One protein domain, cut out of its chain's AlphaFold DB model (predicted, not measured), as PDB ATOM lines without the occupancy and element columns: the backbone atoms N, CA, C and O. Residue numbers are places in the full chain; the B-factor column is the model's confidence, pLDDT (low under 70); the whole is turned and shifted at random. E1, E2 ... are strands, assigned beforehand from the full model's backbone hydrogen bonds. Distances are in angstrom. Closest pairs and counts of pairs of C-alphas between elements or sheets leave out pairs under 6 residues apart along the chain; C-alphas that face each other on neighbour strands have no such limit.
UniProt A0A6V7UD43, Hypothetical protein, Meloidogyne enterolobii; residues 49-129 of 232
ATOM      1  N   VAL A  49      -5.566-120.648  34.813       66.44
ATOM      2  CA  VAL A  49      -6.352-120.465  33.589       66.44
ATOM      3  C   VAL A  49      -7.211-121.703  33.369       66.44
ATOM      4  O   VAL A  49      -6.713-122.825  33.320       66.44
ATOM      5  N   PHE A  50      -8.512-121.519  33.199       72.31
ATOM      6  CA  PHE A  50      -9.422-122.597  32.839       72.31
ATOM      7  C   PHE A  50      -9.699-122.557  31.342       72.31
ATOM      8  O   PHE A  50      -9.906-121.483  30.771       72.31
ATOM      9  N   CYS A  51      -9.746-123.735  30.724       74.31
ATOM     10  CA  CYS A  51     -10.179-123.898  29.347       74.31
ATOM     11  C   CYS A  51     -11.477-124.711  29.280       74.31
ATOM     12  O   CYS A  51     -11.625-125.732  29.959       74.31
ATOM     13  N   VAL A  52     -12.421-124.258  28.456       80.44
ATOM     14  CA  VAL A  52     -13.689-124.947  28.181       80.44
ATOM     15  C   VAL A  52     -13.808-125.184  26.685       80.44
ATOM     16  O   VAL A  52     -13.745-124.239  25.904       80.44
ATOM     17  N   TYR A  53     -14.024-126.434  26.294       80.12
ATOM     18  CA  TYR A  53     -14.361-126.836  24.936       80.12
ATOM     19  C   TYR A  53     -15.829-127.260  24.863       80.12
ATOM     20  O   TYR A  53     -16.245-128.175  25.573       80.12
ATOM     21  N   GLU A  54     -16.605-126.648  23.970       79.75
ATOM     22  CA  GLU A  54     -17.964-127.082  23.638       79.75
ATOM     23  C   GLU A  54     -18.083-127.479  22.167       79.75
ATOM     24  O   GLU A  54     -17.765-126.704  21.264       79.75
ATOM     25  N   ASN A  55     -18.632-128.668  21.919       79.06
ATOM     26  CA  ASN A  55     -19.053-129.102  20.595       79.06
ATOM     27  C   ASN A  55     -20.582-129.039  20.493       79.06
ATOM     28  O   ASN A  55     -21.303-129.794  21.156       79.06
ATOM     29  N   SER A  56     -21.076-128.144  19.641       68.88
ATOM     30  CA  SER A  56     -22.507-127.892  19.449       68.88
ATOM     31  C   SER A  56     -23.246-129.037  18.750       68.88
ATOM     32  O   SER A  56     -24.403-129.306  19.075       68.88
ATOM     33  N   LEU A  57     -22.580-129.734  17.823       71.19
ATOM     34  CA  LEU A  57     -23.152-130.849  17.061       71.19
ATOM     35  C   LEU A  57     -23.361-132.076  17.955       71.19
ATOM     36  O   LEU A  57     -24.449-132.650  17.987       71.19
ATOM     37  N   ASN A  58     -22.334-132.435  18.726       72.62
ATOM     38  CA  ASN A  58     -22.342-133.612  19.595       72.62
ATOM     39  C   ASN A  58     -22.930-133.341  20.992       72.62
ATOM     40  O   ASN A  58     -23.072-134.276  21.777       72.62
ATOM     41  N   ARG A  59     -23.278-132.081  21.305       74.62
ATOM     42  CA  ARG A  59     -23.757-131.626  22.626       74.62
ATOM     43  C   ARG A  59     -22.854-132.103  23.766       74.62
ATOM     44  O   ARG A  59     -23.326-132.601  24.786       74.62
ATOM     45  N   SER A  60     -21.548-131.941  23.581       74.50
ATOM     46  CA  SER A  60     -20.528-132.301  24.564       74.50
ATOM     47  C   SER A  60     -19.778-131.055  25.022       74.50
ATOM     48  O   SER A  60     -19.321-130.281  24.181       74.50
ATOM     49  N   SER A  61     -19.610-130.902  26.332       76.38
ATOM     50  CA  SER A  61     -18.748-129.888  26.946       76.38
ATOM     51  C   SER A  61     -17.668-130.588  27.768       76.38
ATOM     52  O   SER A  61     -17.953-131.577  28.447       76.38
ATOM     53  N   VAL A  62     -16.430-130.109  27.670       75.56
ATOM     54  CA  VAL A  62     -15.268-130.601  28.417       75.56
ATOM     55  C   VAL A  62     -14.531-129.396  28.984       75.56
ATOM     56  O   VAL A  62     -14.212-128.462  28.253       75.56
ATOM     57  N   ALA A  63     -14.239-129.427  30.279       76.75
ATOM     58  CA  ALA A  63     -13.472-128.397  30.964       76.75
ATOM     59  C   ALA A  63     -12.157-128.973  31.498       76.75
ATOM     60  O   ALA A  63     -12.134-130.093  32.009       76.75
ATOM     61  N   PHE A  64     -11.082-128.195  31.412       71.88
ATOM     62  CA  PHE A  64      -9.769-128.549  31.942       71.88
ATOM     63  C   PHE A  64      -9.066-127.330  32.547       71.88
ATOM     64  O   PHE A  64      -9.252-126.196  32.106       71.88
ATOM     65  N   CYS A  65      -8.267-127.570  33.585       68.81
ATOM     66  CA  CYS A  65      -7.410-126.555  34.189       68.81
ATOM     67  C   CYS A  65      -6.066-126.551  33.455       68.81
ATOM     68  O   CYS A  65      -5.450-127.606  33.300       68.81
ATOM     69  N   LEU A  66      -5.609-125.381  33.021       65.62
ATOM     70  CA  LEU A  66      -4.277-125.169  32.471       65.62
ATOM     71  C   LEU A  66      -3.390-124.546  33.550       65.62
ATOM     72  O   LEU A  66      -3.691-123.477  34.082       65.62
ATOM     73  N   TYR A  67      -2.287-125.225  33.853       62.19
ATOM     74  CA  TYR A  67      -1.230-124.698  34.707       62.19
ATOM     75  C   TYR A  67      -0.179-124.011  33.835       62.19
ATOM     76  O   TYR A  67       0.486-124.669  33.033       62.19
ATOM     77  N   PHE A  68      -0.028-122.696  33.988       58.38
ATOM     78  CA  PHE A  68       1.006-121.927  33.301       58.38
ATOM     79  C   PHE A  68       2.209-121.738  34.223       58.38
ATOM     80  O   PHE A  68       2.193-120.903  35.122       58.38
ATOM     81  N   ALA A  69       3.282-122.488  33.964       50.84
ATOM     82  CA  ALA A  69       4.585-122.227  34.564       50.84
ATOM     83  C   ALA A  69       5.164-120.930  33.967       50.84
ATOM     84  O   ALA A  69       5.875-120.963  32.962       50.84
ATOM     85  N   ALA A  70       4.838-119.789  34.580       45.22
ATOM     86  CA  ALA A  70       5.191-118.448  34.101       45.22
ATOM     87  C   ALA A  70       6.709-118.205  33.937       45.22
ATOM     88  O   ALA A  70       7.122-117.264  33.270       45.22
ATOM     89  N   GLU A  71       7.543-119.066  34.520       44.38
ATOM     90  CA  GLU A  71       9.006-118.969  34.509       44.38
ATOM     91  C   GLU A  71       9.663-119.498  33.211       44.38
ATOM     92  O   GLU A  71      10.841-119.247  32.969       44.38
ATOM     93  N   LEU A  72       8.918-120.208  32.346       45.41
ATOM     94  CA  LEU A  72       9.457-120.851  31.132       45.41
ATOM     95  C   LEU A  72       9.428-119.991  29.858       45.41
ATOM     96  O   LEU A  72      10.090-120.337  28.880       45.41
ATOM     97  N   GLN A  73       8.690-118.881  29.845       43.22
ATOM     98  CA  GLN A  73       8.642-117.954  28.711       43.22
ATOM     99  C   GLN A  73       8.795-116.517  29.206       43.22
ATOM    100  O   GLN A  73       7.898-115.960  29.827       43.22
ATOM    101  N   GLY A  74       9.925-115.885  28.871       39.53
ATOM    102  CA  GLY A  74      10.192-114.466  29.155       39.53
ATOM    103  C   GLY A  74       9.344-113.476  28.340       39.53
ATOM    104  O   GLY A  74       9.632-112.280  28.335       39.53
ATOM    105  N   SER A  75       8.323-113.958  27.629       43.75
ATOM    106  CA  SER A  75       7.278-113.145  27.026       43.75
ATOM    107  C   SER A  75       6.136-112.961  28.024       43.75
ATOM    108  O   SER A  75       5.706-113.901  28.687       43.75
ATOM    109  N   ASN A  76       5.585-111.746  28.096       46.66
ATOM    110  CA  ASN A  76       4.282-111.540  28.721       46.66
ATOM    111  C   ASN A  76       3.239-112.308  27.900       46.66
ATOM    112  O   ASN A  76       2.701-111.760  26.935       46.66
ATOM    113  N   LEU A  77       2.964-113.563  28.262       52.47
ATOM    114  CA  LEU A  77       1.880-114.338  27.676       52.47
ATOM    115  C   LEU A  77       0.563-113.695  28.125       52.47
ATOM    116  O   LEU A  77      -0.017-114.048  29.151       52.47
ATOM    117  N   MET A  78       0.118-112.679  27.381       52.03
ATOM    118  CA  MET A  78      -1.195-112.077  27.560       52.03
ATOM    119  C   MET A  78      -2.237-113.082  27.080       52.03
ATOM    120  O   MET A  78      -2.721-113.013  25.953       52.03
ATOM    121  N   THR A  79      -2.567-114.027  27.957       63.12
ATOM    122  CA  THR A  79      -3.632-115.011  27.777       63.12
ATOM    123  C   THR A  79      -4.977-114.281  27.775       63.12
ATOM    124  O   THR A  79      -5.667-114.239  28.795       63.12
ATOM    125  N   GLU A  80      -5.317-113.630  26.655       69.00
ATOM    126  CA  GLU A  80      -6.572-112.893  26.489       69.00
ATOM    127  C   GLU A  80      -7.754-113.799  26.848       69.00
ATOM    128  O   GLU A  80      -7.981-114.827  26.206       69.00
ATOM    129  N   GLU A  81      -8.543-113.390  27.846       78.88
ATOM    130  CA  GLU A  81      -9.821-114.041  28.123       78.88
ATOM    131  C   GLU A  81     -10.734-113.920  26.893       78.88
ATOM    132  O   GLU A  81     -10.970-112.827  26.357       78.88
ATOM    133  N   GLY A  82     -11.278-115.046  26.447       85.06
ATOM    134  CA  GLY A  82     -12.077-115.096  25.231       85.06
ATOM    135  C   GLY A  82     -12.214-116.501  24.668       85.06
ATOM    136  O   GLY A  82     -11.616-117.452  25.163       85.06
ATOM    137  N   CYS A  83     -13.028-116.620  23.624       86.81
ATOM    138  CA  CYS A  83     -13.351-117.892  22.994       86.81
ATOM    139  C   CYS A  83     -13.098-117.864  21.489       86.81
ATOM    140  O   CYS A  83     -13.495-116.913  20.832       86.81
ATOM    141  N   TRP A  84     -12.501-118.896  20.909       88.50
ATOM    142  CA  TRP A  84     -12.298-119.017  19.464       88.50
ATOM    143  C   TRP A  84     -13.012-120.253  18.925       88.50
ATOM    144  O   TRP A  84     -13.284-121.210  19.651       88.50
ATOM    145  N   HIS A  85     -13.322-120.228  17.631       86.19
ATOM    146  CA  HIS A  85     -13.762-121.431  16.939       86.19
ATOM    147  C   HIS A  85     -12.567-122.319  16.607       86.19
ATOM    148  O   HIS A  85     -11.540-121.854  16.114       86.19
ATOM    149  N   ASP A  86     -12.743-123.608  16.853       82.00
ATOM    150  CA  ASP A  86     -11.855-124.660  16.386       82.00
ATOM    151  C   ASP A  86     -12.350-125.128  15.010       82.00
ATOM    152  O   ASP A  86     -13.470-125.628  14.879       82.00
ATOM    153  N   HIS A  87     -11.530-124.925  13.979       76.88
ATOM    154  CA  HIS A  87     -11.879-125.260  12.598       76.88
ATOM    155  C   HIS A  87     -11.814-126.763  12.293       76.88
ATOM    156  O   HIS A  87     -12.477-127.201  11.356       76.88
ATOM    157  N   GLU A  88     -11.054-127.550  13.061       74.06
ATOM    158  CA  GLU A  88     -10.917-128.994  12.837       74.06
ATOM    159  C   GLU A  88     -12.079-129.755  13.472       74.06
ATOM    160  O   GLU A  88     -12.695-130.619  12.845       74.06
ATOM    161  N   THR A  89     -12.416-129.410  14.716       72.19
ATOM    162  CA  THR A  89     -13.467-130.101  15.480       72.19
ATOM    163  C   THR A  89     -14.846-129.437  15.372       72.19
ATOM    164  O   THR A  89     -15.846-130.001  15.830       72.19
ATOM    165  N   ASN A  90     -14.916-128.248  14.756       76.50
ATOM    166  CA  ASN A  90     -16.098-127.383  14.668       76.50
ATOM    167  C   ASN A  90     -16.711-127.043  16.048       76.50
ATOM    168  O   ASN A  90     -17.926-126.877  16.191       76.50
ATOM    169  N   GLY A  91     -15.868-126.976  17.083       83.00
ATOM    170  CA  GLY A  91     -16.249-126.558  18.431       83.00
ATOM    171  C   GLY A  91     -15.930-125.092  18.729       83.00
ATOM    172  O   GLY A  91     -15.446-124.339  17.879       83.00
ATOM    173  N   ILE A  92     -16.202-124.689  19.969       83.75
ATOM    174  CA  ILE A  92     -15.730-123.433  20.560       83.75
ATOM    175  C   ILE A  92     -14.821-123.782  21.735       83.75
ATOM    176  O   ILE A  92     -15.229-124.526  22.626       83.75
ATOM    177  N   GLN A  93     -13.613-123.228  21.743       85.94
ATOM    178  CA  GLN A  93     -12.678-123.278  22.868       85.94
ATOM    179  C   GLN A  93     -12.684-121.907  23.564       85.94
ATOM    180  O   GLN A  93     -12.752-120.888  22.884       85.94
ATOM    181  N   CYS A  94     -12.645-121.862  24.896       84.25
ATOM    182  CA  CYS A  94     -12.681-120.640  25.709       84.25
ATOM    183  C   CYS A  94     -11.612-120.644  26.789       84.25
ATOM    184  O   CYS A  94     -11.472-121.656  27.466       84.25
ATOM    185  N   LEU A  95     -10.982-119.495  27.037       84.44
ATOM    186  CA  LEU A  95     -10.088-119.257  28.173       84.44
ATOM    187  C   LEU A  95     -10.657-118.212  29.125       84.44
ATOM    188  O   LEU A  95     -11.171-117.175  28.700       84.44
ATOM    189  N   CYS A  96     -10.499-118.471  30.418       78.88
ATOM    190  CA  CYS A  96     -10.868-117.562  31.494       78.88
ATOM    191  C   CYS A  96      -9.958-117.755  32.714       78.88
ATOM    192  O   CYS A  96      -9.475-118.853  32.975       78.88
ATOM    193  N   GLN A  97      -9.742-116.679  33.466       75.69
ATOM    194  CA  GLN A  97      -8.833-116.608  34.618       75.69
ATOM    195  C   GLN A  97      -9.591-116.396  35.943       75.69
ATOM    196  O   GLN A  97      -9.006-116.040  36.963       75.69
ATOM    197  N   LYS A  98     -10.919-116.556  35.927       69.06
ATOM    198  CA  LYS A  98     -11.798-116.375  37.093       69.06
ATOM    199  C   LYS A  98     -12.105-117.720  37.733       69.06
ATOM    200  O   LYS A  98     -12.419-118.677  37.028       69.06
ATOM    201  N   ASP A  99     -12.121-117.771  39.058       66.00
ATOM    202  CA  ASP A  99     -12.514-118.974  39.793       66.00
ATOM    203  C   ASP A  99     -13.874-119.506  39.308       66.00
ATOM    204  O   ASP A  99     -14.844-118.757  39.172       66.00
ATOM    205  N   PHE A 100     -13.943-120.815  39.048       65.94
ATOM    206  CA  PHE A 100     -15.154-121.530  38.613       65.94
ATOM    207  C   PHE A 100     -15.791-121.040  37.294       65.94
ATOM    208  O   PHE A 100     -16.937-121.386  36.994       65.94
ATOM    209  N   CYS A 101     -15.067-120.289  36.453       71.69
ATOM    210  CA  CYS A 101     -15.560-119.878  35.129       71.69
ATOM    211  C   CYS A 101     -15.816-121.053  34.166       71.69
ATOM    212  O   CYS A 101     -16.514-120.898  33.168       71.69
ATOM    213  N   ASN A 102     -15.309-122.241  34.501       69.75
ATOM    214  CA  ASN A 102     -15.555-123.507  33.817       69.75
ATOM    215  C   ASN A 102     -16.880-124.202  34.195       69.75
ATOM    216  O   ASN A 102     -17.057-125.384  33.895       69.75
ATOM    217  N   SER A 103     -17.797-123.504  34.873       67.44
ATOM    218  CA  SER A 103     -19.099-124.048  35.267       67.44
ATOM    219  C   SER A 103     -19.890-124.566  34.049       67.44
ATOM    220  O   SER A 103     -20.113-123.808  33.100       67.44
ATOM    221  N   PRO A 104     -20.334-125.840  34.035       60.56
ATOM    222  CA  PRO A 104     -20.999-126.428  32.878       60.56
ATOM    223  C   PRO A 104     -22.391-125.818  32.663       60.56
ATOM    224  O   PRO A 104     -23.276-125.927  33.517       60.56
ATOM    225  N   ARG A 105     -22.609-125.208  31.493       70.94
ATOM    226  CA  ARG A 105     -23.906-124.631  31.113       70.94
ATOM    227  C   ARG A 105     -24.865-125.655  30.502       70.94
ATOM    228  O   ARG A 105     -24.485-126.737  30.058       70.94
ATOM    229  N   ASN A 106     -26.143-125.284  30.427       70.44
ATOM    230  CA  ASN A 106     -27.166-126.099  29.776       70.44
ATOM    231  C   ASN A 106     -27.032-126.038  28.240       70.44
ATOM    232  O   ASN A 106     -27.494-125.096  27.590       70.44
ATOM    233  N   LEU A 107     -26.441-127.081  27.657       71.56
ATOM    234  CA  LEU A 107     -26.220-127.231  26.212       71.56
ATOM    235  C   LEU A 107     -27.515-127.317  25.377       71.56
ATOM    236  O   LEU A 107     -27.475-127.066  24.177       71.56
ATOM    237  N   TRP A 108     -28.668-127.649  25.972       67.44
ATOM    238  CA  TRP A 108     -29.949-127.719  25.251       67.44
ATOM    239  C   TRP A 108     -30.612-126.353  25.045       67.44
ATOM    240  O   TRP A 108     -31.443-126.214  24.150       67.44
ATOM    241  N   THR A 109     -30.262-125.360  25.863       66.00
ATOM    242  CA  THR A 109     -30.798-123.988  25.791       66.00
ATOM    243  C   THR A 109     -29.775-122.967  25.295       66.00
ATOM    244  O   THR A 109     -30.106-121.792  25.158       66.00
ATOM    245  N   SER A 110     -28.533-123.394  25.064       71.06
ATOM    246  CA  SER A 110     -27.429-122.514  24.681       71.06
ATOM    247  C   SER A 110     -27.356-122.317  23.170       71.06
ATOM    248  O   SER A 110     -27.525-123.249  22.387       71.06
ATOM    249  N   ASP A 111     -27.084-121.081  22.767       75.50
ATOM    250  CA  ASP A 111     -26.856-120.713  21.374       75.50
ATOM    251  C   ASP A 111     -25.459-121.197  20.940       75.50
ATOM    252  O   ASP A 111     -24.466-120.758  21.529       75.50
ATOM    253  N   PRO A 112     -25.345-122.072  19.923       71.50
ATOM    254  CA  PRO A 112     -24.071-122.653  19.507       71.50
ATOM    255  C   PRO A 112     -23.135-121.651  18.820       71.50
ATOM    256  O   PRO A 112     -22.000-122.005  18.522       71.50
ATOM    257  N   THR A 113     -23.599-120.426  18.546       72.88
ATOM    258  CA  THR A 113     -22.781-119.322  18.017       72.88
ATOM    259  C   THR A 113     -22.281-118.375  19.109       72.88
ATOM    260  O   THR A 113     -21.528-117.444  18.821       72.88
ATOM    261  N   LYS A 114     -22.696-118.586  20.368       78.75
ATOM    262  CA  LYS A 114     -22.303-117.752  21.507       78.75
ATOM    263  C   LYS A 114     -21.248-118.438  22.372       78.75
ATOM    264  O   LYS A 114     -21.351-119.646  22.614       78.75
ATOM    265  N   PRO A 115     -20.289-117.661  22.908       81.50
ATOM    266  CA  PRO A 115     -19.228-118.189  23.750       81.50
ATOM    267  C   PRO A 115     -19.806-119.011  24.919       81.50
ATOM    268  O   PRO A 115     -20.786-118.578  25.533       81.50
ATOM    269  N   PRO A 116     -19.236-120.197  25.216       78.00
ATOM    270  CA  PRO A 116     -19.491-121.004  26.411       78.00
ATOM    271  C   PRO A 116     -19.655-120.223  27.715       78.00
ATOM    272  O   PRO A 116     -20.546-120.527  28.503       78.00
ATOM    273  N   ILE A 117     -18.850-119.183  27.917       79.56
ATOM    274  CA  ILE A 117     -18.762-118.459  29.186       79.56
ATOM    275  C   ILE A 117     -19.367-117.062  29.027       79.56
ATOM    276  O   ILE A 117     -19.011-116.312  28.114       79.56
ATOM    277  N   GLU A 118     -20.287-116.701  29.923       77.88
ATOM    278  CA  GLU A 118     -20.951-115.396  29.895       77.88
ATOM    279  C   GLU A 118     -19.951-114.243  30.083       77.88
ATOM    280  O   GLU A 118     -19.062-114.281  30.934       77.88
ATOM    281  N   GLY A 119     -20.101-113.196  29.270       77.00
ATOM    282  CA  GLY A 119     -19.234-112.016  29.297       77.00
ATOM    283  C   GLY A 119     -17.896-112.162  28.562       77.00
ATOM    284  O   GLY A 119     -17.206-111.156  28.410       77.00
ATOM    285  N   LEU A 120     -17.533-113.351  28.060       82.06
ATOM    286  CA  LEU A 120     -16.375-113.493  27.171       82.06
ATOM    287  C   LEU A 120     -16.686-113.029  25.742       82.06
ATOM    288  O   LEU A 120     -17.810-113.144  25.251       82.06
ATOM    289  N   LYS A 121     -15.658-112.520  25.056       88.06
ATOM    290  CA  LYS A 121     -15.698-112.171  23.629       88.06
ATOM    291  C   LYS A 121     -15.332-113.375  22.759       88.06
ATOM    292  O   LYS A 121     -14.480-114.176  23.140       88.06
ATOM    293  N   MET A 122     -15.905-113.453  21.557       86.75
ATOM    294  CA  MET A 122     -15.362-114.331  20.517       86.75
ATOM    295  C   MET A 122     -14.090-113.696  19.927       86.75
ATOM    296  O   MET A 122     -14.143-112.621  19.325       86.75
ATOM    297  N   LEU A 123     -12.951-114.353  20.125       85.62
ATOM    298  CA  LEU A 123     -11.662-114.063  19.509       85.62
ATOM    299  C   LEU A 123     -11.672-114.508  18.039       85.62
ATOM    300  O   LEU A 123     -12.323-115.483  17.666       85.62
ATOM    301  N   LYS A 124     -10.917-113.797  17.195       83.19
ATOM    302  CA  LYS A 124     -10.781-114.114  15.759       83.19
ATOM    303  C   LYS A 124      -9.749-115.206  15.456       83.19
ATOM    304  O   LYS A 124      -9.723-115.708  14.339       83.19
ATOM    305  N   ARG A 125      -8.850-115.480  16.402       78.81
ATOM    306  CA  ARG A 125      -7.656-116.324  16.270       78.81
ATOM    307  C   ARG A 125      -7.427-117.060  17.594       78.81
ATOM    308  O   ARG A 125      -7.862-116.567  18.636       78.81
ATOM    309  N   ASN A 126      -6.774-118.220  17.547       82.31
ATOM    310  CA  ASN A 126      -6.412-118.992  18.737       82.31
ATOM    311  C   ASN A 126      -5.205-118.322  19.432       82.31
ATOM    312  O   ASN A 126      -4.168-118.198  18.785       82.31
ATOM    313  N   PRO A 127      -5.286-117.909  20.710       75.12
ATOM    314  CA  PRO A 127      -4.179-117.232  21.393       75.12
ATOM    315  C   PRO A 127      -2.941-118.118  21.631       75.12
ATOM    316  O   PRO A 127      -1.897-117.595  22.005       75.12
ATOM    317  N   PHE A 128      -3.032-119.435  21.411       73.19
ATOM    318  CA  PHE A 128      -1.898-120.368  21.501       73.19
ATOM    319  C   PHE A 128      -1.173-120.620  20.175       73.19
ATOM    320  O   PHE A 128      -0.178-121.339  20.158       73.19
ATOM    321  N   VAL A 129      -1.677-120.081  19.064       72.38
ATOM    322  CA  VAL A 129      -1.034-120.207  17.753       72.38
ATOM    323  C   VAL A 129      -0.291-118.914  17.462       72.38
ATOM    324  O   VAL A 129      -0.903-117.849  17.385       72.38
TER     325      VAL A 129
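This is residues 49 to 129 of the 232 residues of the protein "Hypothetical protein" of Meloidogyne enterolobii (UniProt A0A6V7UD43). The model has little regular structure: a twisted sheet of two hairpins, with long loops, and residues 69 to 76 sticking out free. The printed part has 81 residues and no named helix; four strands, E1 to E4, hold 24 of them, class all strand. The sheet runs E2, E1, E4, E3, antiparallel. The whole is compact, radius of gyration of the C-alphas 12.9 A, spanning 42 by 26 by 19 A.

E1, residues 49 to 55, forms a hairpin with E2, residues 60 to 67, at 161 degrees; N 53 and O 62 are 2.8 A apart. E4, residues 92 to 96, is antiparallel to E1, with N 52 and O 94 at 2.9 A. E3, residues 82 to 85, forms a hairpin with E4; N 84 and O 93 are 2.8 A apart. E2 and E3 are apart.

E1 begins at C-alpha 49 (-6.352, -120.465, 33.589) and is 20.1 A long; E2 is 23.1 A. E4 ends at C-alpha 96 (-10.868, -117.562, 31.494).

The printed part has no cut. The link E2 to E3 is long. Residues 65 to 80 are under pLDDT 70.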